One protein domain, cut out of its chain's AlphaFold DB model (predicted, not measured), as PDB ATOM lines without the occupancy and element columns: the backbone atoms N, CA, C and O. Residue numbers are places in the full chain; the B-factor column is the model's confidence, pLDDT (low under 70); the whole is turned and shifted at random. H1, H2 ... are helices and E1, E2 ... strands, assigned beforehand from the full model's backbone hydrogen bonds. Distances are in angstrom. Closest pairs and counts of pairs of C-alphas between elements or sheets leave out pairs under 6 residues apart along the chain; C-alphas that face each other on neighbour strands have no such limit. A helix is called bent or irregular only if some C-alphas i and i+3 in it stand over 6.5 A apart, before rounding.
ATOM      1  N   TRP A  22     151.157 149.994  91.031       88.38
ATOM      2  CA  TRP A  22     150.143 150.765  90.325       88.38
ATOM      3  C   TRP A  22     150.191 152.234  90.732       88.38
ATOM      4  O   TRP A  22     150.229 152.569  91.919       88.38
ATOM      5  N   ASN A  23     150.110 153.119  89.741       80.06
ATOM      6  CA  ASN A  23     150.070 154.562  89.949       80.06
ATOM      7  C   ASN A  23     148.653 155.102  89.788       80.06
ATOM      8  O   ASN A  23     147.891 154.646  88.938       80.06
ATOM      9  N   ARG A  24     148.309 156.113  90.593       87.25
ATOM     10  CA  ARG A  24     147.034 156.831  90.494       87.25
ATOM     11  C   ARG A  24     146.864 157.440  89.100       87.25
ATOM     12  O   ARG A  24     147.630 158.323  88.724       87.25
ATOM     13  N   SER A  25     145.801 157.059  88.396       82.88
ATOM     14  CA  SER A  25     145.357 157.655  87.127       82.88
ATOM     15  C   SER A  25     144.229 158.676  87.315       82.88
ATOM     16  O   SER A  25     144.112 159.639  86.560       82.88
ATOM     17  N   ARG A  26     143.414 158.522  88.367       84.88
ATOM     18  CA  ARG A  26     142.383 159.493  88.781       84.88
ATOM     19  C   ARG A  26     142.153 159.439  90.285       84.88
ATOM     20  O   ARG A  26     142.390 158.413  90.912       84.88
ATOM     21  N   GLY A  27     141.652 160.526  90.858       82.56
ATOM     22  CA  GLY A  27     141.297 160.555  92.269       82.56
ATOM     23  C   GLY A  27     140.321 161.670  92.594       82.56
ATOM     24  O   GLY A  27     140.483 162.799  92.130       82.56
ATOM     25  N   ILE A  28     139.302 161.338  93.376       91.31
ATOM     26  CA  ILE A  28     138.385 162.293  93.986       91.31
ATOM     27  C   ILE A  28     138.250 161.898  95.450       91.31
ATOM     28  O   ILE A  28     137.975 160.738  95.755       91.31
ATOM     29  N   VAL A  29     138.432 162.865  96.341       93.50
ATOM     30  CA  VAL A  29     138.125 162.728  97.763       93.50
ATOM     31  C   VAL A  29     137.063 163.752  98.113       93.50
ATOM     32  O   VAL A  29     137.190 164.927  97.770       93.50
ATOM     33  N   ARG A  30     136.017 163.302  98.800       96.00
ATOM     34  CA  ARG A  30     134.921 164.137  99.285       96.00
ATOM     35  C   ARG A  30     134.770 163.936 100.781       96.00
ATOM     36  O   ARG A  30     134.924 162.818 101.263       96.00
ATOM     37  N   PHE A  31     134.418 164.990 101.497       96.94
ATOM     38  CA  PHE A  31     133.919 164.883 102.855       96.94
ATOM     39  C   PHE A  31     132.564 165.571 102.996       96.94
ATOM     40  O   PHE A  31     132.217 166.451 102.205       96.94
ATOM     41  N   VAL A  32     131.814 165.161 104.014       94.31
ATOM     42  CA  VAL A  32     130.556 165.774 104.444       94.31
ATOM     43  C   VAL A  32     130.556 165.833 105.963       94.31
ATOM     44  O   VAL A  32     130.834 164.831 106.625       94.31
ATOM     45  N   VAL A  33     130.243 167.009 106.491       93.94
ATOM     46  CA  VAL A  33     130.011 167.256 107.915       93.94
ATOM     47  C   VAL A  33     128.590 167.772 108.046       93.94
ATOM     48  O   VAL A  33     128.223 168.712 107.341       93.94
ATOM     49  N   GLU A  34     127.814 167.169 108.938       88.00
ATOM     50  CA  GLU A  34     126.444 167.605 109.203       88.00
ATOM     51  C   GLU A  34     126.430 169.062 109.680       88.00
ATOM     52  O   GLU A  34     127.301 169.480 110.450       88.00
ATOM     53  N   GLY A  35     125.480 169.861 109.206       81.38
ATOM     54  CA  GLY A  35     125.327 171.250 109.628       81.38
ATOM     55  C   GLY A  35     123.910 171.543 110.119       81.38
ATOM     56  O   GLY A  35     122.966 170.899 109.684       81.38
ATOM     57  N   PRO A  36     123.728 172.538 111.004       67.69
ATOM     58  CA  PRO A  36     122.415 172.863 111.565       67.69
ATOM     59  C   PRO A  36     121.460 173.533 110.562       67.69
ATOM     60  O   PRO A  36     120.273 173.644 110.844       67.69
ATOM     61  N   LEU A  37     121.984 174.025 109.434       72.81
ATOM     62  CA  LEU A  37     121.207 174.618 108.339       72.81
ATOM     63  C   LEU A  37     121.343 173.756 107.084       72.81
ATOM     64  O   LEU A  37     120.354 173.233 106.591       72.81
ATOM     65  N   ASP A  38     122.586 173.574 106.634       73.44
ATOM     66  CA  ASP A  38     122.956 172.727 105.504       73.44
ATOM     67  C   ASP A  38     124.239 171.960 105.819       73.44
ATOM     68  O   ASP A  38     125.147 172.477 106.487       73.44
ATOM     69  N   ASP A  39     124.350 170.762 105.253       81.81
ATOM     70  CA  ASP A  39     125.567 169.963 105.295       81.81
ATOM     71  C   ASP A  39     126.738 170.675 104.615       81.81
ATOM     72  O   ASP A  39     126.656 171.217 103.505       81.81
ATOM     73  N   VAL A  40     127.903 170.596 105.249       84.06
ATOM     74  CA  VAL A  40     129.147 171.088 104.672       84.06
ATOM     75  C   VAL A  40     129.791 169.970 103.873       84.06
ATOM     76  O   VAL A  40     130.401 169.061 104.430       84.06
ATOM     77  N   THR A  41     129.702 170.067 102.550       88.88
ATOM     78  CA  THR A  41     130.483 169.235 101.632       88.88
ATOM     79  C   THR A  41     131.799 169.922 101.281       88.88
ATOM     80  O   THR A  41     131.790 171.101 100.932       88.88
ATOM     81  N   GLY A  42     132.905 169.176 101.256       88.75
ATOM     82  CA  GLY A  42     134.131 169.588 100.571       88.75
ATOM     83  C   GLY A  42     134.687 168.504  99.651       88.75
ATOM     84  O   GLY A  42     134.562 167.319  99.941       88.75
ATOM     85  N   GLU A  43     135.299 168.895  98.534       93.06
ATOM     86  CA  GLU A  43     135.887 167.986  97.538       93.06
ATOM     87  C   GLU A  43     137.315 168.414  97.165       93.06
ATOM     88  O   GLU A  43     137.621 169.603  97.085       93.06
ATOM     89  N   SER A  44     138.184 167.438  96.895       84.31
ATOM     90  CA  SER A  44     139.460 167.628  96.209       84.31
ATOM     91  C   SER A  44     139.637 166.580  95.113       84.31
ATOM     92  O   SER A  44     139.348 165.399  95.301       84.31
ATOM     93  N   ARG A  45     140.177 167.017  93.972       82.94
ATOM     94  CA  ARG A  45     140.642 166.140  92.882       82.94
ATOM     95  C   ARG A  45     142.166 166.094  92.760       82.94
ATOM     96  O   ARG A  45     142.700 165.343  91.950       82.94
ATOM     97  N   THR A  46     142.864 166.891  93.570       75.06
ATOM     98  CA  THR A  46     144.325 166.869  93.691       75.06
ATOM     99  C   THR A  46     144.681 165.821  94.731       75.06
ATOM    100  O   THR A  46     144.824 166.107  95.921       75.06
ATOM    101  N   VAL A  47     144.735 164.578  94.267       76.25
ATOM    102  CA  VAL A  47     144.972 163.400  95.093       76.25
ATOM    103  C   VAL A  47     146.159 162.649  94.517       76.25
ATOM    104  O   VAL A  47     146.121 162.260  93.357       76.25
ATOM    105  N   ILE A  48     147.204 162.428  95.303       69.69
ATOM    106  CA  ILE A  48     148.330 161.568  94.923       69.69
ATOM    107  C   ILE A  48     148.095 160.157  95.447       69.69
ATOM    108  O   ILE A  48     147.404 159.978  96.447       69.69
ATOM    109  N   GLY A  49     148.684 159.152  94.811       71.56
ATOM    110  CA  GLY A  49     148.660 157.808  95.365       71.56
ATOM    111  C   GLY A  49     149.374 156.784  94.503       71.56
ATOM    112  O   GLY A  49     149.482 156.935  93.285       71.56
ATOM    113  N   SER A  50     149.837 155.737  95.165       69.81
ATOM    114  CA  SER A  50     150.449 154.560  94.560       69.81
ATOM    115  C   SER A  50     150.161 153.364  95.449       69.81
ATOM    116  O   SER A  50     150.130 153.502  96.676       69.81
ATOM    117  N   ILE A  51     149.974 152.200  94.843       80.56
ATOM    118  CA  ILE A  51     149.727 150.957  95.568       80.56
ATOM    119  C   ILE A  51     150.577 149.828  95.000       80.56
ATOM    120  O   ILE A  51     150.840 149.796  93.802       80.56
ATOM    121  N   ASN A  52     150.966 148.893  95.856       81.50
ATOM    122  CA  ASN A  52     151.379 147.564  95.440       81.50
ATOM    123  C   ASN A  52     150.165 146.646  95.565       81.50
ATOM    124  O   ASN A  52     149.607 146.541  96.659       81.50
ATOM    125  N   PHE A  53     149.728 146.039  94.466       90.19
ATOM    126  CA  PHE A  53     148.523 145.223  94.417       90.19
ATOM    127  C   PHE A  53     148.662 144.044  93.454       90.19
ATOM    128  O   PHE A  53     148.829 144.244  92.247       90.19
ATOM    129  N   THR A  54     148.489 142.837  93.995       91.50
ATOM    130  CA  THR A  54     148.456 141.572  93.248       91.50
ATOM    131  C   THR A  54     146.997 141.100  93.093       91.50
ATOM    132  O   THR A  54     146.419 140.609  94.064       91.50
ATOM    133  N   PRO A  55     146.348 141.207  91.917       93.81
ATOM    134  CA  PRO A  55     144.968 140.742  91.722       93.81
ATOM    135  C   PRO A  55     144.762 139.250  92.012       93.81
ATOM    136  O   PRO A  55     143.686 138.845  92.444       93.81
ATOM    137  N   GLU A  56     145.791 138.427  91.829       94.38
ATOM    138  CA  GLU A  56     145.791 136.986  92.109       94.38
ATOM    139  C   GLU A  56     145.888 136.685  93.614       94.38
ATOM    140  O   GLU A  56     145.666 135.555  94.045       94.38
ATOM    141  N   ASN A  57     146.219 137.690  94.427       94.44
ATOM    142  CA  ASN A  57     146.157 137.623  95.879       94.44
ATOM    143  C   ASN A  57     145.828 139.015  96.457       94.44
ATOM    144  O   ASN A  57     146.732 139.706  96.939       94.44
ATOM    145  N   PRO A  58     144.545 139.429  96.460       94.56
ATOM    146  CA  PRO A  58     144.142 140.785  96.828       94.56
ATOM    147  C   PRO A  58     144.522 141.205  98.251       94.56
ATOM    148  O   PRO A  58     144.547 142.398  98.540       94.56
ATOM    149  N   THR A  59     144.829 140.249  99.138       93.94
ATOM    150  CA  THR A  59     145.323 140.538 100.498       93.94
ATOM    151  C   THR A  59     146.676 141.253 100.486       93.94
ATOM    152  O   THR A  59     146.967 142.036 101.393       93.94
ATOM    153  N   LYS A  60     147.470 141.056  99.423       87.44
ATOM    154  CA  LYS A  60     148.699 141.800  99.132       87.44
ATOM    155  C   LYS A  60     148.364 143.151  98.502       87.44
ATOM    156  O   LYS A  60     148.638 143.396  97.330       87.44
ATOM    157  N   LEU A  61     147.756 144.018  99.302       86.38
ATOM    158  CA  LEU A  61     147.497 145.410  98.960       86.38
ATOM    159  C   LEU A  61     148.210 146.313  99.959       86.38
ATOM    160  O   LEU A  61     147.860 146.312 101.131       86.38
ATOM    161  N   SER A  62     149.156 147.121  99.500       76.44
ATOM    162  CA  SER A  62     149.804 148.143 100.329       76.44
ATOM    163  C   SER A  62     150.002 149.436  99.549       76.44
ATOM    164  O   SER A  62     149.856 149.453  98.330       76.44
ATOM    165  N   GLY A  63     150.331 150.530 100.228       78.81
ATOM    166  CA  GLY A  63     150.643 151.811  99.597       78.81
ATOM    167  C   GLY A  63     149.915 152.957 100.271       78.81
ATOM    168  O   GLY A  63     149.771 152.978 101.491       78.81
ATOM    169  N   GLY A  64     149.455 153.935  99.498       78.00
ATOM    170  CA  GLY A  64     148.705 155.024 100.097       78.00
ATOM    171  C   GLY A  64     148.217 156.085  99.137       78.00
ATOM    172  O   GLY A  64     148.583 156.144  97.962       78.00
ATOM    173  N   ILE A  65     147.366 156.937  99.691       81.56
ATOM    174  CA  ILE A  65     146.731 158.065  99.030       81.56
ATOM    175  C   ILE A  65     147.001 159.307  99.878       81.56
ATOM    176  O   ILE A  65     146.915 159.258 101.102       81.56
ATOM    177  N   GLY A  66     147.321 160.426  99.234       73.62
ATOM    178  CA  GLY A  66     147.537 161.712  99.888       73.62
ATOM    179  C   GLY A  66     146.691 162.809  99.257       73.62
ATOM    180  O   GLY A  66     146.580 162.890  98.035       73.62
ATOM    181  N   VAL A  67     146.132 163.686 100.083       81.75
ATOM    182  CA  VAL A  67     145.391 164.876  99.650       81.75
ATOM    183  C   VAL A  67     146.103 166.114 100.165       81.75
ATOM    184  O   VAL A  67     146.459 166.187 101.338       81.75
ATOM    185  N   ASP A  68     146.290 167.096  99.289       81.06
ATOM    186  CA  ASP A  68     146.653 168.454  99.688       81.06
ATOM    187  C   ASP A  68     145.415 169.131 100.296       81.06
ATOM    188  O   ASP A  68     144.420 169.376  99.613       81.06
ATOM    189  N   LEU A  69     145.445 169.412 101.597       86.31
ATOM    190  CA  LEU A  69     144.295 169.988 102.296       86.31
ATOM    191  C   LEU A  69     143.989 171.408 101.801       86.31
ATOM    192  O   LEU A  69     142.844 171.857 101.876       86.31
ATOM    193  N   ALA A  70     144.969 172.099 101.206       83.88
ATOM    194  CA  ALA A  70     144.756 173.419 100.633       83.88
ATOM    195  C   ALA A  70     143.885 173.391  99.363       83.88
ATOM    196  O   ALA A  70     143.326 174.428  98.980       83.88
ATOM    197  N   THR A  71     143.727 172.236  98.708       84.50
ATOM    198  CA  THR A  71     142.917 172.091  97.486       84.50
ATOM    199  C   THR A  71     141.474 171.688  97.746       84.50
ATOM    200  O   THR A  71     140.688 171.697  96.803       84.50
ATOM    201  N   LEU A  72     141.098 171.383  98.992       88.38
ATOM    202  CA  LEU A  72     139.704 171.123  99.345       88.38
ATOM    203  C   LEU A  72     138.844 172.363  99.073       88.38
ATOM    204  O   LEU A  72     139.228 173.493  99.399       88.38
ATOM    205  N   ARG A  73     137.695 172.151  98.430       89.31
ATOM    206  CA  ARG A  73     136.730 173.197  98.086       89.31
ATOM    207  C   ARG A  73     135.346 172.817  98.563       89.31
ATOM    208  O   ARG A  73     134.863 171.738  98.238       89.31
ATOM    209  N   THR A  74     134.706 173.735  99.274       85.25
ATOM    210  CA  THR A  74     133.317 173.616  99.728       85.25
ATOM    211  C   THR A  74     132.346 174.443  98.885       85.25
ATOM    212  O   THR A  74     131.150 174.467  99.165       85.25
ATOM    213  N   GLY A  75     132.859 175.175  97.891       81.75
ATOM    214  CA  GLY A  75     132.089 176.116  97.073       81.75
ATOM    215  C   GLY A  75     131.878 177.493  97.716       81.75
ATOM    216  O   GLY A  75     131.282 178.354  97.079       81.75
ATOM    217  N   ILE A  76     132.378 177.724  98.938       75.38
ATOM    218  CA  ILE A  76     132.304 179.015  99.638       75.38
ATOM    219  C   ILE A  76     133.715 179.443 100.054       75.38
ATOM    220  O   ILE A  76     134.305 178.863 100.965       75.38
ATOM    221  N   ASP A  77     134.245 180.498  99.432       80.19
ATOM    222  CA  ASP A  77     135.652 180.896  99.582       80.19
ATOM    223  C   ASP A  77     136.059 181.240 101.022       80.19
ATOM    224  O   ASP A  77     137.181 180.935 101.431       80.19
ATOM    225  N   GLN A  78     135.171 181.877 101.796       76.50
ATOM    226  CA  GLN A  78     135.450 182.181 103.204       76.50
ATOM    227  C   GLN A  78     135.521 180.902 104.040       76.50
ATOM    228  O   GLN A  78     136.470 180.732 104.793       76.50
ATOM    229  N   ARG A  79     134.585 179.965 103.844       82.62
ATOM    230  CA  ARG A  79     134.599 178.665 104.526       82.62
ATOM    231  C   ARG A  79     135.846 177.866 104.164       82.62
ATOM    232  O   ARG A  79     136.450 177.252 105.031       82.62
ATOM    233  N   ASP A  80     136.270 177.929 102.904       83.12
ATOM    234  CA  ASP A  80     137.500 177.286 102.451       83.12
ATOM    235  C   ASP A  80     138.748 177.896 103.111       83.12
ATOM    236  O   ASP A  80     139.719 177.182 103.352       83.12
ATOM    237  N   ARG A  81     138.757 179.212 103.381       81.62
ATOM    238  CA  ARG A  81     139.834 179.878 104.135       81.62
ATOM    239  C   ARG A  81     139.829 179.450 105.598       81.62
ATOM    240  O   ARG A  81     140.842 178.923 106.035       81.62
ATOM    241  N   ASP A  82     138.701 179.579 106.292       86.06
ATOM    242  CA  ASP A  82     138.569 179.186 107.702       86.06
ATOM    243  C   ASP A  82     138.975 177.710 107.884       86.06
ATOM    244  O   ASP A  82     139.783 177.366 108.744       86.06
ATOM    245  N   MET A  83     138.509 176.827 106.993       93.50
ATOM    246  CA  MET A  83     138.886 175.410 106.961       93.50
ATOM    247  C   MET A  83     140.399 175.197 106.840       93.50
ATOM    248  O   MET A  83     140.947 174.336 107.525       93.50
ATOM    249  N   ARG A  84     141.089 175.960 105.986       93.25
ATOM    250  CA  ARG A  84     142.542 175.847 105.805       93.25
ATOM    251  C   ARG A  84     143.328 176.419 106.978       93.25
ATOM    252  O   ARG A  84     144.291 175.793 107.417       93.25
ATOM    253  N   ASP A  85     142.941 177.596 107.442       87.50
ATOM    254  CA  ASP A  85     143.765 178.407 108.332       87.50
ATOM    255  C   ASP A  85     143.474 178.085 109.804       87.50
ATOM    256  O   ASP A  85     144.407 177.899 110.585       87.50
ATOM    257  N   GLU A  86     142.199 177.938 110.173       88.69
ATOM    258  CA  GLU A  86     141.771 177.730 111.562       88.69
ATOM    259  C   GLU A  86     141.689 176.243 111.929       88.69
ATOM    260  O   GLU A  86     142.154 175.841 112.996       88.69
ATOM    261  N   PHE A  87     141.121 175.415 111.043       92.94
ATOM    262  CA  PHE A  87     140.775 174.028 111.376       92.94
ATOM    263  C   PHE A  87     141.840 173.010 110.959       92.94
ATOM    264  O   PHE A  87     142.307 172.242 111.793       92.94
ATOM    265  N   PHE A  88     142.254 172.995 109.689       93.19
ATOM    266  CA  PHE A  88     143.323 172.101 109.225       93.19
ATOM    267  C   PHE A  88     144.725 172.653 109.463       93.19
ATOM    268  O   PHE A  88     145.686 171.891 109.377       93.19
ATOM    269  N   GLN A  89     144.858 173.956 109.725       86.81
ATOM    270  CA  GLN A  89     146.141 174.634 109.924       86.81
ATOM    271  C   GLN A  89     147.166 174.232 108.853       86.81
ATOM    272  O   GLN A  89     148.276 173.794 109.160       86.81
ATOM    273  N   VAL A  90     146.793 174.348 107.574       83.06
ATOM    274  CA  VAL A  90     147.531 173.751 106.440       83.06
ATOM    275  C   VAL A  90     148.959 174.273 106.280       83.06
ATOM    276  O   VAL A  90     149.790 173.617 105.663       83.06
ATOM    277  N   ALA A  91     149.279 175.424 106.875       71.19
ATOM    278  CA  ALA A  91     150.654 175.908 106.976       71.19
ATOM    279  C   ALA A  91     151.557 174.965 107.800       71.19
ATOM    280  O   ALA A  91     152.749 174.859 107.525       71.19
ATOM    281  N   ARG A  92     150.989 174.279 108.800       71.56
ATOM    282  CA  ARG A  92     151.661 173.291 109.660       71.56
ATOM    283  C   ARG A  92     151.409 171.864 109.182       71.56
ATOM    284  O   ARG A  92     152.331 171.055 109.172       71.56
ATOM    285  N   PHE A  93     150.177 171.569 108.771       79.88
ATOM    286  CA  PHE A  93     149.731 170.229 108.390       79.88
ATOM    287  C   PHE A  93     149.133 170.259 106.977       79.88
ATOM    288  O   PHE A  93     147.917 170.234 106.809       79.88
ATOM    289  N   PRO A  94     149.963 170.352 105.924       75.62
ATOM    290  CA  PRO A  94     149.485 170.645 104.571       75.62
ATOM    291  C   PRO A  94     148.722 169.492 103.913       75.62
ATOM    292  O   PRO A  94     148.065 169.687 102.890       75.62
ATOM    293  N   LYS A  95     148.843 168.272 104.440       78.44
ATOM    294  CA  LYS A  95     148.358 167.061 103.783       78.44
ATOM    295  C   LYS A  95     147.623 166.150 104.750       78.44
ATOM    296  O   LYS A  95     147.930 166.121 105.939       78.44
ATOM    297  N   ALA A  96     146.695 165.381 104.194       84.25
ATOM    298  CA  ALA A  96     146.135 164.198 104.826       84.25
ATOM    299  C   ALA A  96     146.545 162.952 104.040       84.25
ATOM    300  O   ALA A  96     146.641 163.001 102.810       84.25
ATOM    301  N   TYR A  97     146.771 161.846 104.741       81.75
ATOM    302  CA  TYR A  97     147.237 160.592 104.161       81.75
ATOM    303  C   TYR A  97     146.386 159.421 104.629       81.75
ATOM    304  O   TYR A  97     146.112 159.295 105.817       81.75
ATOM    305  N   LEU A  98     146.020 158.538 103.704       87.62
ATOM    306  CA  LEU A  98     145.552 157.190 104.000       87.62
ATOM    307  C   LEU A  98     146.643 156.219 103.552       87.62
ATOM    308  O   LEU A  98     146.858 156.046 102.353       87.62
ATOM    309  N   ILE A  99     147.346 155.624 104.509       81.00
ATOM    310  CA  ILE A  99     148.357 154.591 104.283       81.00
ATOM    311  C   ILE A  99     147.684 153.236 104.453       81.00
ATOM    312  O   ILE A  99     146.949 153.031 105.415       81.00
ATOM    313  N   VAL A 100     147.913 152.336 103.504       82.31
ATOM    314  CA  VAL A 100     147.315 151.006 103.443       82.31
ATOM    315  C   VAL A 100     148.410 149.972 103.645       82.31
ATOM    316  O   VAL A 100     149.408 149.981 102.923       82.31
ATOM    317  N   ASP A 101     148.189 149.064 104.588       76.06
ATOM    318  CA  ASP A 101     149.125 147.985 104.907       76.06
ATOM    319  C   ASP A 101     148.679 146.657 104.280       76.06
ATOM    320  O   ASP A 101     149.511 145.886 103.803       76.06
ATOM    321  N   SER A 102     147.367 146.385 104.292       85.56
ATOM    322  CA  SER A 102     146.772 145.147 103.771       85.56
ATOM    323  C   SER A 102     145.282 145.298 103.447       85.56
ATOM    324  O   SER A 102     144.593 146.143 104.028       85.56
ATOM    325  N   LEU A 103     144.750 144.399 102.611       96.62
ATOM    326  CA  LEU A 103     143.307 144.163 102.477       96.62
ATOM    327  C   LEU A 103     142.905 142.934 103.303       96.62
ATOM    328  O   LEU A 103     143.377 141.826 103.053       96.62
ATOM    329  N   GLU A 104     142.013 143.118 104.269       97.50
ATOM    330  CA  GLU A 104     141.444 142.039 105.074       97.50
ATOM    331  C   GLU A 104     140.060 141.628 104.545       97.50
ATOM    332  O   GLU A 104     139.330 142.430 103.960       97.50
ATOM    333  N   LYS A 105     139.689 140.359 104.768       97.25
ATOM    334  CA  LYS A 105     138.373 139.782 104.426       97.25
ATOM    335  C   LYS A 105     137.909 140.077 102.982       97.25
ATOM    336  O   LYS A 105     136.777 140.535 102.803       97.25
ATOM    337  N   PRO A 106     138.741 139.844 101.945       97.62
ATOM    338  CA  PRO A 106     138.285 140.028 100.576       97.62
ATOM    339  C   PRO A 106     137.139 139.055 100.264       97.62
ATOM    340  O   PRO A 106     137.182 137.888 100.657       97.62
ATOM    341  N   SER A 107     136.124 139.513  99.533       98.25
ATOM    342  CA  SER A 107     134.960 138.689  99.171       98.25
ATOM    343  C   SER A 107     135.283 137.552  98.193       98.25
ATOM    344  O   SER A 107     134.444 136.684  97.968       98.25
ATOM    345  N   ALA A 108     136.475 137.561  97.590       97.06
ATOM    346  CA  ALA A 108     137.002 136.491  96.751       97.06
ATOM    347  C   ALA A 108     138.530 136.389  96.903       97.06
ATOM    348  O   ALA A 108     139.200 137.374  97.211       97.06
ATOM    349  N   ALA A 109     139.083 135.200  96.648       95.62
ATOM    350  CA  ALA A 109     140.523 134.943  96.743       95.62
ATOM    351  C   ALA A 109     141.348 135.622  95.632       95.62
ATOM    352  O   ALA A 109     142.552 135.793  95.788       95.62
ATOM    353  N   THR A 110     140.701 136.012  94.531       95.94
ATOM    354  CA  THR A 110     141.312 136.655  93.359       95.94
ATOM    355  C   THR A 110     140.375 137.722  92.789       95.94
ATOM    356  O   THR A 110     139.155 137.566  92.861       95.94
ATOM    357  N   LEU A 111     140.918 138.759  92.152       96.38
ATOM    358  CA  LEU A 111     140.179 139.771  91.395       96.38
ATOM    359  C   LEU A 111     140.442 139.599  89.891       96.38
ATOM    360  O   LEU A 111     141.447 140.078  89.371       96.38
ATOM    361  N   ALA A 112     139.534 138.917  89.191       94.56
ATOM    362  CA  ALA A 112     139.628 138.734  87.744       94.56
ATOM    363  C   ALA A 112     139.301 140.034  86.971       94.56
ATOM    364  O   ALA A 112     138.499 140.845  87.456       94.56
ATOM    365  N   PRO A 113     139.854 140.237  85.759       94.69
ATOM    366  CA  PRO A 113     139.451 141.333  84.879       94.69
ATOM    367  C   PRO A 113     137.935 141.369  84.645       94.69
ATOM    368  O   PRO A 113     137.272 140.335  84.577       94.69
ATOM    369  N   GLY A 114     137.373 142.573  84.567       95.06
ATOM    370  CA  GLY A 114     135.929 142.809  84.455       95.06
ATOM    371  C   GLY A 114     135.122 142.574  85.741       95.06
ATOM    372  O   GLY A 114     133.911 142.797  85.740       95.06
ATOM    373  N   SER A 115     135.758 142.157  86.842       96.62
ATOM    374  CA  SER A 115     135.079 141.772  88.086       96.62
ATOM    375  C   SER A 115     135.244 142.807  89.203       96.62
ATOM    376  O   SER A 115     135.948 143.814  89.077       96.62
ATOM    377  N   SER A 116     134.555 142.599  90.326       97.94
ATOM    378  CA  SER A 116     134.681 143.434  91.524       97.94
ATOM    379  C   SER A 116     134.682 142.582  92.785       97.94
ATOM    380  O   SER A 116     133.979 141.577  92.851       97.94
ATOM    381  N   ILE A 117     135.447 143.008  93.786       98.44
ATOM    382  CA  ILE A 117     135.463 142.422  95.129       98.44
ATOM    383  C   ILE A 117     135.253 143.513  96.175       98.44
ATOM    384  O   ILE A 117     135.567 144.683  95.939       98.44
ATOM    385  N   THR A 118     134.758 143.126  97.343       98.62
ATOM    386  CA  THR A 118     134.754 143.973  98.539       98.62
ATOM    387  C   THR A 118     135.804 143.490  99.532       98.62
ATOM    388  O   THR A 118     136.291 142.365  99.431       98.62
ATOM    389  N   GLY A 119     136.173 144.344 100.481       98.12
ATOM    390  CA  GLY A 119     137.048 143.990 101.597       98.12
ATOM    391  C   GLY A 119     137.206 145.148 102.576       98.12
ATOM    392  O   GLY A 119     136.555 146.185 102.445       98.12
ATOM    393  N   GLU A 120     138.079 144.976 103.560       98.31
ATOM    394  CA  GLU A 120     138.376 145.976 104.583       98.31
ATOM    395  C   GLU A 120     139.853 146.366 104.492       98.31
ATOM    396  O   GLU A 120     140.738 145.561 104.775       98.31
ATOM    397  N   LEU A 121     140.146 147.601 104.079       96.56
ATOM    398  CA  LEU A 121     141.510 148.117 104.149       96.56
ATOM    399  C   LEU A 121     141.906 148.279 105.604       96.56
ATOM    400  O   LEU A 121     141.217 148.970 106.355       96.56
ATOM    401  N   LYS A 122     143.056 147.726 105.968       94.94
ATOM    402  CA  LYS A 122     143.727 148.016 107.227       94.94
ATOM    403  C   LYS A 122     144.922 148.914 106.959       94.94
ATOM    404  O   LYS A 122     145.716 148.654 106.053       94.94
ATOM    405  N   GLY A 123     145.045 149.957 107.766       86.06
ATOM    406  CA  GLY A 123     146.169 150.870 107.675       86.06
ATOM    407  C   GLY A 123     146.059 152.018 108.662       86.06
ATOM    408  O   GLY A 123     145.525 151.857 109.764       86.06
ATOM    409  N   SER A 124     146.539 153.193 108.265       83.75
ATOM    410  CA  SER A 124     146.475 154.399 109.087       83.75
ATOM    411  C   SER A 124     146.008 155.617 108.302       83.75
ATOM    412  O   SER A 124     146.327 155.787 107.127       83.75
ATOM    413  N   PHE A 125     145.240 156.472 108.970       92.88
ATOM    414  CA  PHE A 125     144.843 157.778 108.472       92.88
ATOM    415  C   PHE A 125     145.563 158.857 109.272       92.88
ATOM    416  O   PHE A 125     145.661 158.775 110.498       92.88
ATOM    417  N   GLU A 126     146.077 159.862 108.578       80.50
ATOM    418  CA  GLU A 126     146.726 161.022 109.167       80.50
ATOM    419  C   GLU A 126     146.091 162.297 108.635       80.50
ATOM    420  O   GLU A 126     145.983 162.491 107.425       80.50
ATOM    421  N   VAL A 127     145.708 163.182 109.548       92.44
ATOM    422  CA  VAL A 127     145.264 164.541 109.244       92.44
ATOM    423  C   VAL A 127     145.587 165.424 110.445       92.44
ATOM    424  O   VAL A 127     145.598 164.949 111.579       92.44
ATOM    425  N   HIS A 128     145.900 166.699 110.195       90.56
ATOM    426  CA  HIS A 128     146.209 167.669 111.253       90.56
ATOM    427  C   HIS A 128     147.364 167.214 112.183       90.56
ATOM    428  O   HIS A 128     147.377 167.469 113.383       90.56
ATOM    429  N   GLY A 129     148.344 166.494 111.615       72.56
ATOM    430  CA  GLY A 129     149.538 166.010 112.322       72.56
ATOM    431  C   GLY A 129     149.312 164.823 113.261       72.56
ATOM    432  O   GLY A 129     150.255 164.383 113.916       72.56
ATOM    433  N   VAL A 130     148.092 164.288 113.331       79.75
ATOM    434  CA  VAL A 130     147.761 163.120 114.152       79.75
ATOM    435  C   VAL A 130     147.520 161.923 113.245       79.75
ATOM    436  O   VAL A 130     146.736 162.002 112.302       79.75
ATOM    437  N   ARG A 131     148.174 160.797 113.543       83.94
ATOM    438  CA  ARG A 131     148.012 159.530 112.825       83.94
ATOM    439  C   ARG A 131     147.286 158.513 113.699       83.94
ATOM    440  O   ARG A 131     147.668 158.295 114.849       83.94
ATOM    441  N   ARG A 132     146.256 157.871 113.151       83.50
ATOM    442  CA  ARG A 132     145.456 156.833 113.816       83.50
ATOM    443  C   ARG A 132     145.302 155.620 112.913       83.50
ATOM    444  O   ARG A 132     145.213 155.763 111.697       83.50
ATOM    445  N   SER A 133     145.245 154.433 113.504       86.69
ATOM    446  CA  SER A 133     144.894 153.220 112.767       86.69
ATOM    447  C   SER A 133     143.433 153.275 112.336       86.69
ATOM    448  O   SER A 133     142.573 153.676 113.118       86.69
ATOM    449  N   VAL A 134     143.149 152.855 111.106       94.44
ATOM    450  CA  VAL A 134     141.793 152.828 110.548       94.44
ATOM    451  C   VAL A 134     141.517 151.506 109.845       94.44
ATOM    452  O   VAL A 134     142.425 150.831 109.354       94.44
ATOM    453  N   ARG A 135     140.230 151.160 109.796       96.69
ATOM    454  CA  ARG A 135     139.680 150.068 108.997       96.69
ATOM    455  C   ARG A 135     138.634 150.655 108.065       96.69
ATOM    456  O   ARG A 135     137.692 151.287 108.541       96.69
ATOM    457  N   VAL A 136     138.825 150.510 106.758       97.25
ATOM    458  CA  VAL A 136     137.987 151.176 105.754       97.25
ATOM    459  C   VAL A 136     137.358 150.142 104.827       97.25
ATOM    460  O   VAL A 136     138.083 149.503 104.064       97.25
ATOM    461  N   PRO A 137     136.025 149.975 104.845       97.94
ATOM    462  CA  PRO A 137     135.331 149.163 103.856       97.94
ATOM    463  C   PRO A 137     135.564 149.713 102.447       97.94
ATOM    464  O   PRO A 137     135.396 150.914 102.201       97.94
ATOM    465  N   VAL A 138     135.937 148.832 101.521       98.38
ATOM    466  CA  VAL A 138     136.231 149.192 100.133       98.38
ATOM    467  C   VAL A 138     135.635 148.229  99.126       98.38
ATOM    468  O   VAL A 138     135.440 147.045  99.397       98.38
ATOM    469  N   THR A 139     135.435 148.755  97.923       98.62
ATOM    470  CA  THR A 139     135.187 147.986  96.707       98.62
ATOM    471  C   THR A 139     136.350 148.202  95.750       98.62
ATOM    472  O   THR A 139     136.709 149.346  95.456       98.62
ATOM    473  N   LEU A 140     136.918 147.105  95.254       98.38
ATOM    474  CA  LEU A 140     137.949 147.086  94.223       98.38
ATOM    475  C   LEU A 140     137.350 146.505  92.943       98.38
ATOM    476  O   LEU A 140     136.819 145.396  92.955       98.38
ATOM    477  N   LYS A 141     137.435 147.245  91.839       98.25
ATOM    478  CA  LYS A 141     136.986 146.814  90.511       98.25
ATOM    479  C   LYS A 141     138.160 146.835  89.550       98.25
ATOM    480  O   LYS A 141     138.763 147.888  89.376       98.25
ATOM    481  N   LEU A 142     138.446 145.709  88.912       97.44
ATOM    482  CA  LEU A 142     139.399 145.634  87.809       97.44
ATOM    483  C   LEU A 142     138.587 145.601  86.515       97.44
ATOM    484  O   LEU A 142     137.763 144.705  86.346       97.44
ATOM    485  N   ASP A 143     138.734 146.596  85.645       94.12
ATOM    486  CA  ASP A 143     138.037 146.592  84.354       94.12
ATOM    487  C   ASP A 143     138.685 145.622  83.348       94.12
ATOM    488  O   ASP A 143     139.645 144.915  83.670       94.12
ATOM    489  N   ALA A 144     138.092 145.499  82.159       91.25
ATOM    490  CA  ALA A 144     138.575 144.578  81.131       91.25
ATOM    491  C   ALA A 144     139.918 145.041  80.537       91.25
ATOM    492  O   ALA A 144     140.701 144.228  80.051       91.25
ATOM    493  N   GLU A 145     140.193 146.340  80.621       88.12
ATOM    494  CA  GLU A 145     141.393 147.014  80.137       88.12
ATOM    495  C   GLU A 145     142.547 146.982  81.156       88.12
ATOM    496  O   GLU A 145     143.640 147.477  80.876       88.12
ATOM    497  N   GLY A 146     142.330 146.391  82.335       90.31
ATOM    498  CA  GLY A 146     143.347 146.224  83.368       90.31
ATOM    499  C   GLY A 146     143.563 147.455  84.249       90.31
ATOM    500  O   GLY A 146     144.603 147.546  84.903       90.31
ATOM    501  N   LYS A 147     142.613 148.396  84.302       94.12
ATOM    502  CA  LYS A 147     142.623 149.523  85.244       94.12
ATOM    503  C   LYS A 147     141.861 149.164  86.508       94.12
ATOM    504  O   LYS A 147     140.765 148.601  86.481       94.12
ATOM    505  N   LEU A 148     142.438 149.528  87.645       96.69
ATOM    506  CA  LEU A 148     141.850 149.278  88.952       96.69
ATOM    507  C   LEU A 148     141.116 150.526  89.434       96.69
ATOM    508  O   LEU A 148     141.695 151.606  89.492       96.69
ATOM    509  N   ARG A 149     139.864 150.381  89.858       97.81
ATOM    510  CA  ARG A 149     139.116 151.400  90.594       97.81
ATOM    511  C   ARG A 149     138.929 150.957  92.039       97.81
ATOM    512  O   ARG A 149     138.427 149.864  92.283       97.81
ATOM    513  N   ALA A 150     139.286 151.820  92.981       97.12
ATOM    514  CA  ALA A 150     139.087 151.619  94.408       97.12
ATOM    515  C   ALA A 150     138.160 152.703  94.963       97.12
ATOM    516  O   ALA A 150     138.441 153.897  94.839       97.12
ATOM    517  N   THR A 151     137.066 152.292  95.598       98.06
ATOM    518  CA  THR A 151     136.127 153.201  96.266       98.06
ATOM    519  C   THR A 151     135.955 152.807  97.718       98.06
ATOM    520  O   THR A 151     135.836 151.618  98.009       98.06
ATOM    521  N   GLY A 152     135.869 153.782  98.616       96.38
ATOM    522  CA  GLY A 152     135.656 153.523 100.035       96.38
ATOM    523  C   GLY A 152     135.058 154.708 100.770       96.38
ATOM    524  O   GLY A 152     135.025 155.830 100.255       96.38
ATOM    525  N   ARG A 153     134.577 154.433 101.983       96.94
ATOM    526  CA  ARG A 153     134.029 155.436 102.897       96.94
ATOM    527  C   ARG A 153     134.420 155.113 104.331       96.94
ATOM    528  O   ARG A 153     134.366 153.956 104.734       96.94
ATOM    529  N   PHE A 154     134.759 156.135 105.104       97.31
ATOM    530  CA  PHE A 154     135.022 156.013 106.535       97.31
ATOM    531  C   PHE A 154     134.698 157.315 107.267       97.31
ATOM    532  O   PHE A 154     134.535 158.365 106.644       97.31
ATOM    533  N   SER A 155     134.580 157.234 108.588       97.50
ATOM    534  CA  SER A 155     134.267 158.373 109.451       97.50
ATOM    535  C   SER A 155     135.520 158.870 110.163       97.50
ATOM    536  O   SER A 155     136.362 158.077 110.578       97.50
ATOM    537  N   VAL A 156     135.625 160.186 110.309       97.62
ATOM    538  CA  VAL A 156     136.745 160.888 110.936       97.62
ATOM    539  C   VAL A 156     136.187 161.798 112.033       97.62
ATOM    540  O   VAL A 156     135.749 162.914 111.729       97.62
ATOM    541  N   PRO A 157     136.167 161.344 113.297       97.12
ATOM    542  CA  PRO A 157     135.827 162.195 114.433       97.12
ATOM    543  C   PRO A 157     136.889 163.284 114.609       97.12
ATOM    544  O   PRO A 157     138.084 162.994 114.633       97.12
ATOM    545  N   PHE A 158     136.490 164.546 114.750       95.44
ATOM    546  CA  PHE A 158     137.442 165.660 114.846       95.44
ATOM    547  C   PHE A 158     138.341 165.579 116.084       95.44
ATOM    548  O   PHE A 158     139.528 165.909 116.013       95.44
ATOM    549  N   SER A 159     137.794 165.083 117.198       94.56
ATOM    550  CA  SER A 159     138.511 164.887 118.462       94.56
ATOM    551  C   SER A 159     139.725 163.974 118.317       94.56
ATOM    552  O   SER A 159     140.770 164.241 118.911       94.56
ATOM    553  N   ASP A 160     139.622 162.936 117.488       95.00
ATOM    554  CA  ASP A 160     140.663 161.914 117.342       95.00
ATOM    555  C   ASP A 160     141.924 162.460 116.667       95.00
ATOM    556  O   ASP A 160     143.013 161.900 116.849       95.00
ATOM    557  N   PHE A 161     141.763 163.568 115.934       94.88
ATOM    558  CA  PHE A 161     142.784 164.242 115.134       94.88
ATOM    559  C   PHE A 161     143.091 165.668 115.612       94.88
ATOM    560  O   PHE A 161     143.718 166.450 114.898       94.88
ATOM    561  N   ALA A 162     142.668 166.019 116.830       91.50
ATOM    562  CA  ALA A 162     142.890 167.336 117.428       91.50
ATOM    563  C   ALA A 162     142.366 168.513 116.578       91.50
ATOM    564  O   ALA A 162     142.905 169.618 116.644       91.50
ATOM    565  N   ILE A 163     141.320 168.291 115.779       93.06
ATOM    566  CA  ILE A 163     140.662 169.341 115.001       93.06
ATOM    567  C   ILE A 163     139.553 169.933 115.869       93.06
ATOM    568  O   ILE A 163     138.708 169.217 116.405       93.06
ATOM    569  N   SER A 164     139.552 171.254 116.037       90.31
ATOM    570  CA  SER A 164     138.480 171.918 116.782       90.31
ATOM    571  C   SER A 164     137.174 171.873 115.997       90.31
ATOM    572  O   SER A 164     137.149 172.133 114.798       90.31
ATOM    573  N   ARG A 165     136.069 171.562 116.679       91.88
ATOM    574  CA  ARG A 165     134.737 171.524 116.067       91.88
ATOM    575  C   ARG A 165     134.305 172.944 115.657       91.88
ATOM    576  O   ARG A 165     134.211 173.802 116.539       91.88
ATOM    577  N   PRO A 166     134.005 173.206 114.370       85.31
ATOM    578  CA  PRO A 166     133.566 174.527 113.932       85.31
ATOM    579  C   PRO A 166     132.242 174.939 114.582       85.31
ATOM    580  O   PRO A 166     131.264 174.185 114.578       85.31
ATOM    581  N   GLN A 167     132.206 176.159 115.117       85.06
ATOM    582  CA  GLN A 167     131.010 176.753 115.708       85.06
ATOM    583  C   GLN A 167     130.993 178.270 115.507       85.06
ATOM    584  O   GLN A 167     132.032 178.923 115.593       85.06
ATOM    585  N   ARG A 168     129.807 178.838 115.272       73.56
ATOM    586  CA  ARG A 168     129.568 180.287 115.318       73.56
ATOM    587  C   ARG A 168     128.260 180.557 116.054       73.56
ATOM    588  O   ARG A 168     127.217 180.037 115.668       73.56
ATOM    589  N   LEU A 169     128.317 181.385 117.099       77.06
ATOM    590  CA  LEU A 169     127.193 181.617 118.016       77.06
ATOM    591  C   LEU A 169     126.630 180.277 118.536       77.06
ATOM    592  O   LEU A 169     127.362 179.499 119.142       77.06
ATOM    593  N   PHE A 170     125.351 179.997 118.283       71.88
ATOM    594  CA  PHE A 170     124.667 178.758 118.661       71.88
ATOM    595  C   PHE A 170     124.680 177.679 117.559       71.88
ATOM    596  O   PHE A 170     124.202 176.571 117.791       71.88
ATOM    597  N   LEU A 171     125.237 177.964 116.376       76.88
ATOM    598  CA  LEU A 171     125.302 177.028 115.252       76.88
ATOM    599  C   LEU A 171     126.603 176.218 115.314       76.88
ATOM    600  O   LEU A 171     127.700 176.769 115.185       76.88
ATOM    601  N   LYS A 172     126.481 174.900 115.502       82.06
ATOM    602  CA  LYS A 172     127.606 173.956 115.580       82.06
ATOM    603  C   LYS A 172     127.484 172.924 114.470       82.06
ATOM    604  O   LYS A 172     126.441 172.288 114.362       82.06
ATOM    605  N   LEU A 173     128.548 172.722 113.693       88.62
ATOM    606  CA  LEU A 173     128.614 171.579 112.771       88.62
ATOM    607  C   LEU A 173     128.636 170.266 113.554       88.62
ATOM    608  O   LEU A 173     128.932 170.299 114.740       88.62
ATOM    609  N   GLY A 174     128.366 169.124 112.934       89.62
ATOM    610  CA  GLY A 174     128.636 167.801 113.498       89.62
ATOM    611  C   GLY A 174     130.104 167.647 113.912       89.62
ATOM    612  O   GLY A 174     130.970 168.416 113.498       89.62
ATOM    613  N   ASP A 175     130.393 166.676 114.771       95.50
ATOM    614  CA  ASP A 175     131.750 166.407 115.276       95.50
ATOM    615  C   ASP A 175     132.539 165.400 114.428       95.50
ATOM    616  O   ASP A 175     133.695 165.101 114.728       95.50
ATOM    617  N   THR A 176     131.919 164.887 113.367       96.19
ATOM    618  CA  THR A 176     132.449 163.808 112.542       96.19
ATOM    619  C   THR A 176     132.354 164.183 111.069       96.19
ATOM    620  O   THR A 176     131.277 164.495 110.560       96.19
ATOM    621  N   ALA A 177     133.479 164.100 110.357       97.12
ATOM    622  CA  ALA A 177     133.486 164.126 108.900       97.12
ATOM    623  C   ALA A 177     133.312 162.710 108.354       97.12
ATOM    624  O   ALA A 177     134.100 161.811 108.638       97.12
ATOM    625  N   ASN A 178     132.312 162.520 107.504       97.31
ATOM    626  CA  ASN A 178     132.238 161.349 106.647       97.31
ATOM    627  C   ASN A 178     133.136 161.595 105.436       97.31
ATOM    628  O   ASN A 178     133.004 162.634 104.799       97.31
ATOM    629  N   VAL A 179     134.042 160.674 105.120       97.69
ATOM    630  CA  VAL A 179     134.993 160.793 104.010       97.69
ATOM    631  C   VAL A 179     134.723 159.695 102.994       97.69
ATOM    632  O   VAL A 179     134.552 158.536 103.359       97.69
ATOM    633  N   TRP A 180     134.728 160.058 101.715       96.94
ATOM    634  CA  TRP A 180     134.628 159.158 100.573       96.94
ATOM    635  C   TRP A 180     135.825 159.352  99.659       96.94
ATOM    636  O   TRP A 180     136.277 160.481  99.448       96.94
ATOM    637  N   PHE A 181     136.274 158.267  99.043       95.50
ATOM    638  CA  PHE A 181     137.236 158.329  97.954       95.50
ATOM    639  C   PHE A 181     136.795 157.476  96.768       95.50
ATOM    640  O   PHE A 181     136.176 156.424  96.928       95.50
ATOM    641  N   ASP A 182     137.151 157.945  95.575       96.38
ATOM    642  CA  ASP A 182     137.044 157.227  94.310       96.38
ATOM    643  C   ASP A 182     138.353 157.405  93.542       96.38
ATOM    644  O   ASP A 182     138.659 158.484  93.024       96.38
ATOM    645  N   MET A 183     139.138 156.336  93.512       93.69
ATOM    646  CA  MET A 183     140.493 156.312  92.984       93.69
ATOM    647  C   MET A 183     140.576 155.357  91.806       93.69
ATOM    648  O   MET A 183     139.990 154.280  91.833       93.69
ATOM    649  N   GLY A 184     141.334 155.739  90.787       95.19
ATOM    650  CA  GLY A 184     141.718 154.859  89.693       95.19
ATOM    651  C   GLY A 184     143.227 154.693  89.670       95.19
ATOM    652  O   GLY A 184     143.951 155.652  89.941       95.19
ATOM    653  N   PHE A 185     143.680 153.491  89.338       92.38
ATOM    654  CA  PHE A 185     145.075 153.102  89.269       92.38
ATOM    655  C   PHE A 185     145.352 152.324  87.983       92.38
ATOM    656  O   PHE A 185     144.516 151.549  87.517       92.38
ATOM    657  N   GLU A 186     146.544 152.514  87.433       92.50
ATOM    658  CA  GLU A 186     147.047 151.794  86.262       92.50
ATOM    659  C   GLU A 186     148.388 151.141  86.613       92.50
ATOM    660  O   GLU A 186     149.196 151.735  87.336       92.50
ATOM    661  N   ARG A 187     148.611 149.909  86.135       89.50
ATOM    662  CA  ARG A 187     149.874 149.186  86.347       89.50
ATOM    663  C   ARG A 187     151.033 149.954  85.727       89.50
ATOM    664  O   ARG A 187     150.936 150.432  84.597       89.50
ATOM    665  N   VAL A 188     152.149 150.022  86.446       79.75
ATOM    666  CA  VAL A 188     153.395 150.550  85.893       79.75
ATOM    667  C   VAL A 188     153.989 149.491  84.955       79.75
ATOM    668  O   VAL A 188     154.244 148.369  85.401       79.75
TER     669      VAL A 188
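What this domain is: This is residues 22 to 188 of the 448 residues of a protein of Archangium gephyra (UniProt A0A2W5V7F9). You are looking at a closed barrel of eight antiparallel strands, longer than it is wide, with its two helices at one end: H1 off that end of the wall and the short H2 outside it. Round the ring run E1, E3, E4, E5, E6, E7, E8 and E9, and back to E1; E2 is paired onto E1 without being part of the ring. The printed part has 167 residues, with nine named strands and two named helices in the order E1 E2 E3 E4 H1 E5 E6 E7 E8 H2 E9, and the class is mostly strand. The whole is compact, with a radius of gyration of the C-alphas of 16.7 A, and elongated, spanning 54 by 29 by 25 A.

Where its parts are: Find C-alpha 22 at (150.143, 150.765, 90.325); from there strand E1, residues 22 to 33, runs 31.4 A and bends by 69 degrees at residue 25. Next come E2, residues 40 to 44, and E3, residues 47 to 53; E2 runs on into E3 across a break of 2 residues, at 67 degrees. E4, residues 61 to 68, covers 23.1 A. Look then for C-alpha 77 at (135.652, 180.896, 99.582), where helix H1, residues 77 to 87, begins its 14.6 A; it is neither bent nor irregular, but only just, with C-alphas 84 and 87 at 6.1 A. E5, residues 95 to 104, E6, residues 116 to 127, and E7, residues 130 to 142, measure 26.0 A, 29.5 A and 32.7 A, and they bend at residues 101, 123 and 133. E8, residues 148 to 157, is 29.2 A long, and H2, residues 158 to 161, follows it directly. E9, residues 176 to 187, runs 34.7 A to C-alpha 187 at (149.874, 149.186, 86.347).

How they stand to each other: Start at E1, whose pairing is staggered: E3 and E2 lie on one side of it, E9 on the other side. E1 and E2 form a hairpin, with N 31 and O 42 within hydrogen-bond range at 2.8 A, while E1 and E3 are antiparallel neighbours, with N 22 and O 51 within hydrogen-bond range at 2.8 A. E3 and E4 are a hairpin too, with N 48 and O 66 at 2.8 A. On the other side of E4 is E5, where N 65 and O 98 are 2.9 A apart. E5, E6, E7 and E8 make a meander, each strand the antiparallel neighbour of the one before; look at N 99 and O 124, 2.8 A, N 121 and O 136, 2.8 A, and N 141 and O 149, 2.8 A. E8 and E9 are antiparallel neighbours, with N 150 and O 183 within hydrogen-bond range at 2.8 A, and the barrel is closed by the antiparallel neighbours E9 and E1, with N 28 and O 182 within hydrogen-bond range at 2.9 A. H2 is on the barrel, outside it and over none of its strands, at a height over the sheet of 5.9 A; its closest C-alphas to E7 are Phe 161 and Val 130, 5.2 A. H1 is not on the barrel, but only just, with 4 pairs of C-alphas within 10 A, and it is apart from H2. In H1, 6 of 7 O i to N i+4 pairs are within hydrogen-bond range; H2 is too short for such a pair.

The domain as a whole: The two C-alphas farthest apart, those of Glu 56 and Leu 169, are 54.9 A from each other, whereas those of Trp 22 and Val 188 are 5.5 A apart. The printed part has no cut. The links E5 to E6 and H2 to E9 are long; in the second, residues 167 to 168 pair with residues 171 to 172, antiparallel. Mean pLDDT of the printed part is 88.4, with residues 36, 48 and 50 under 70.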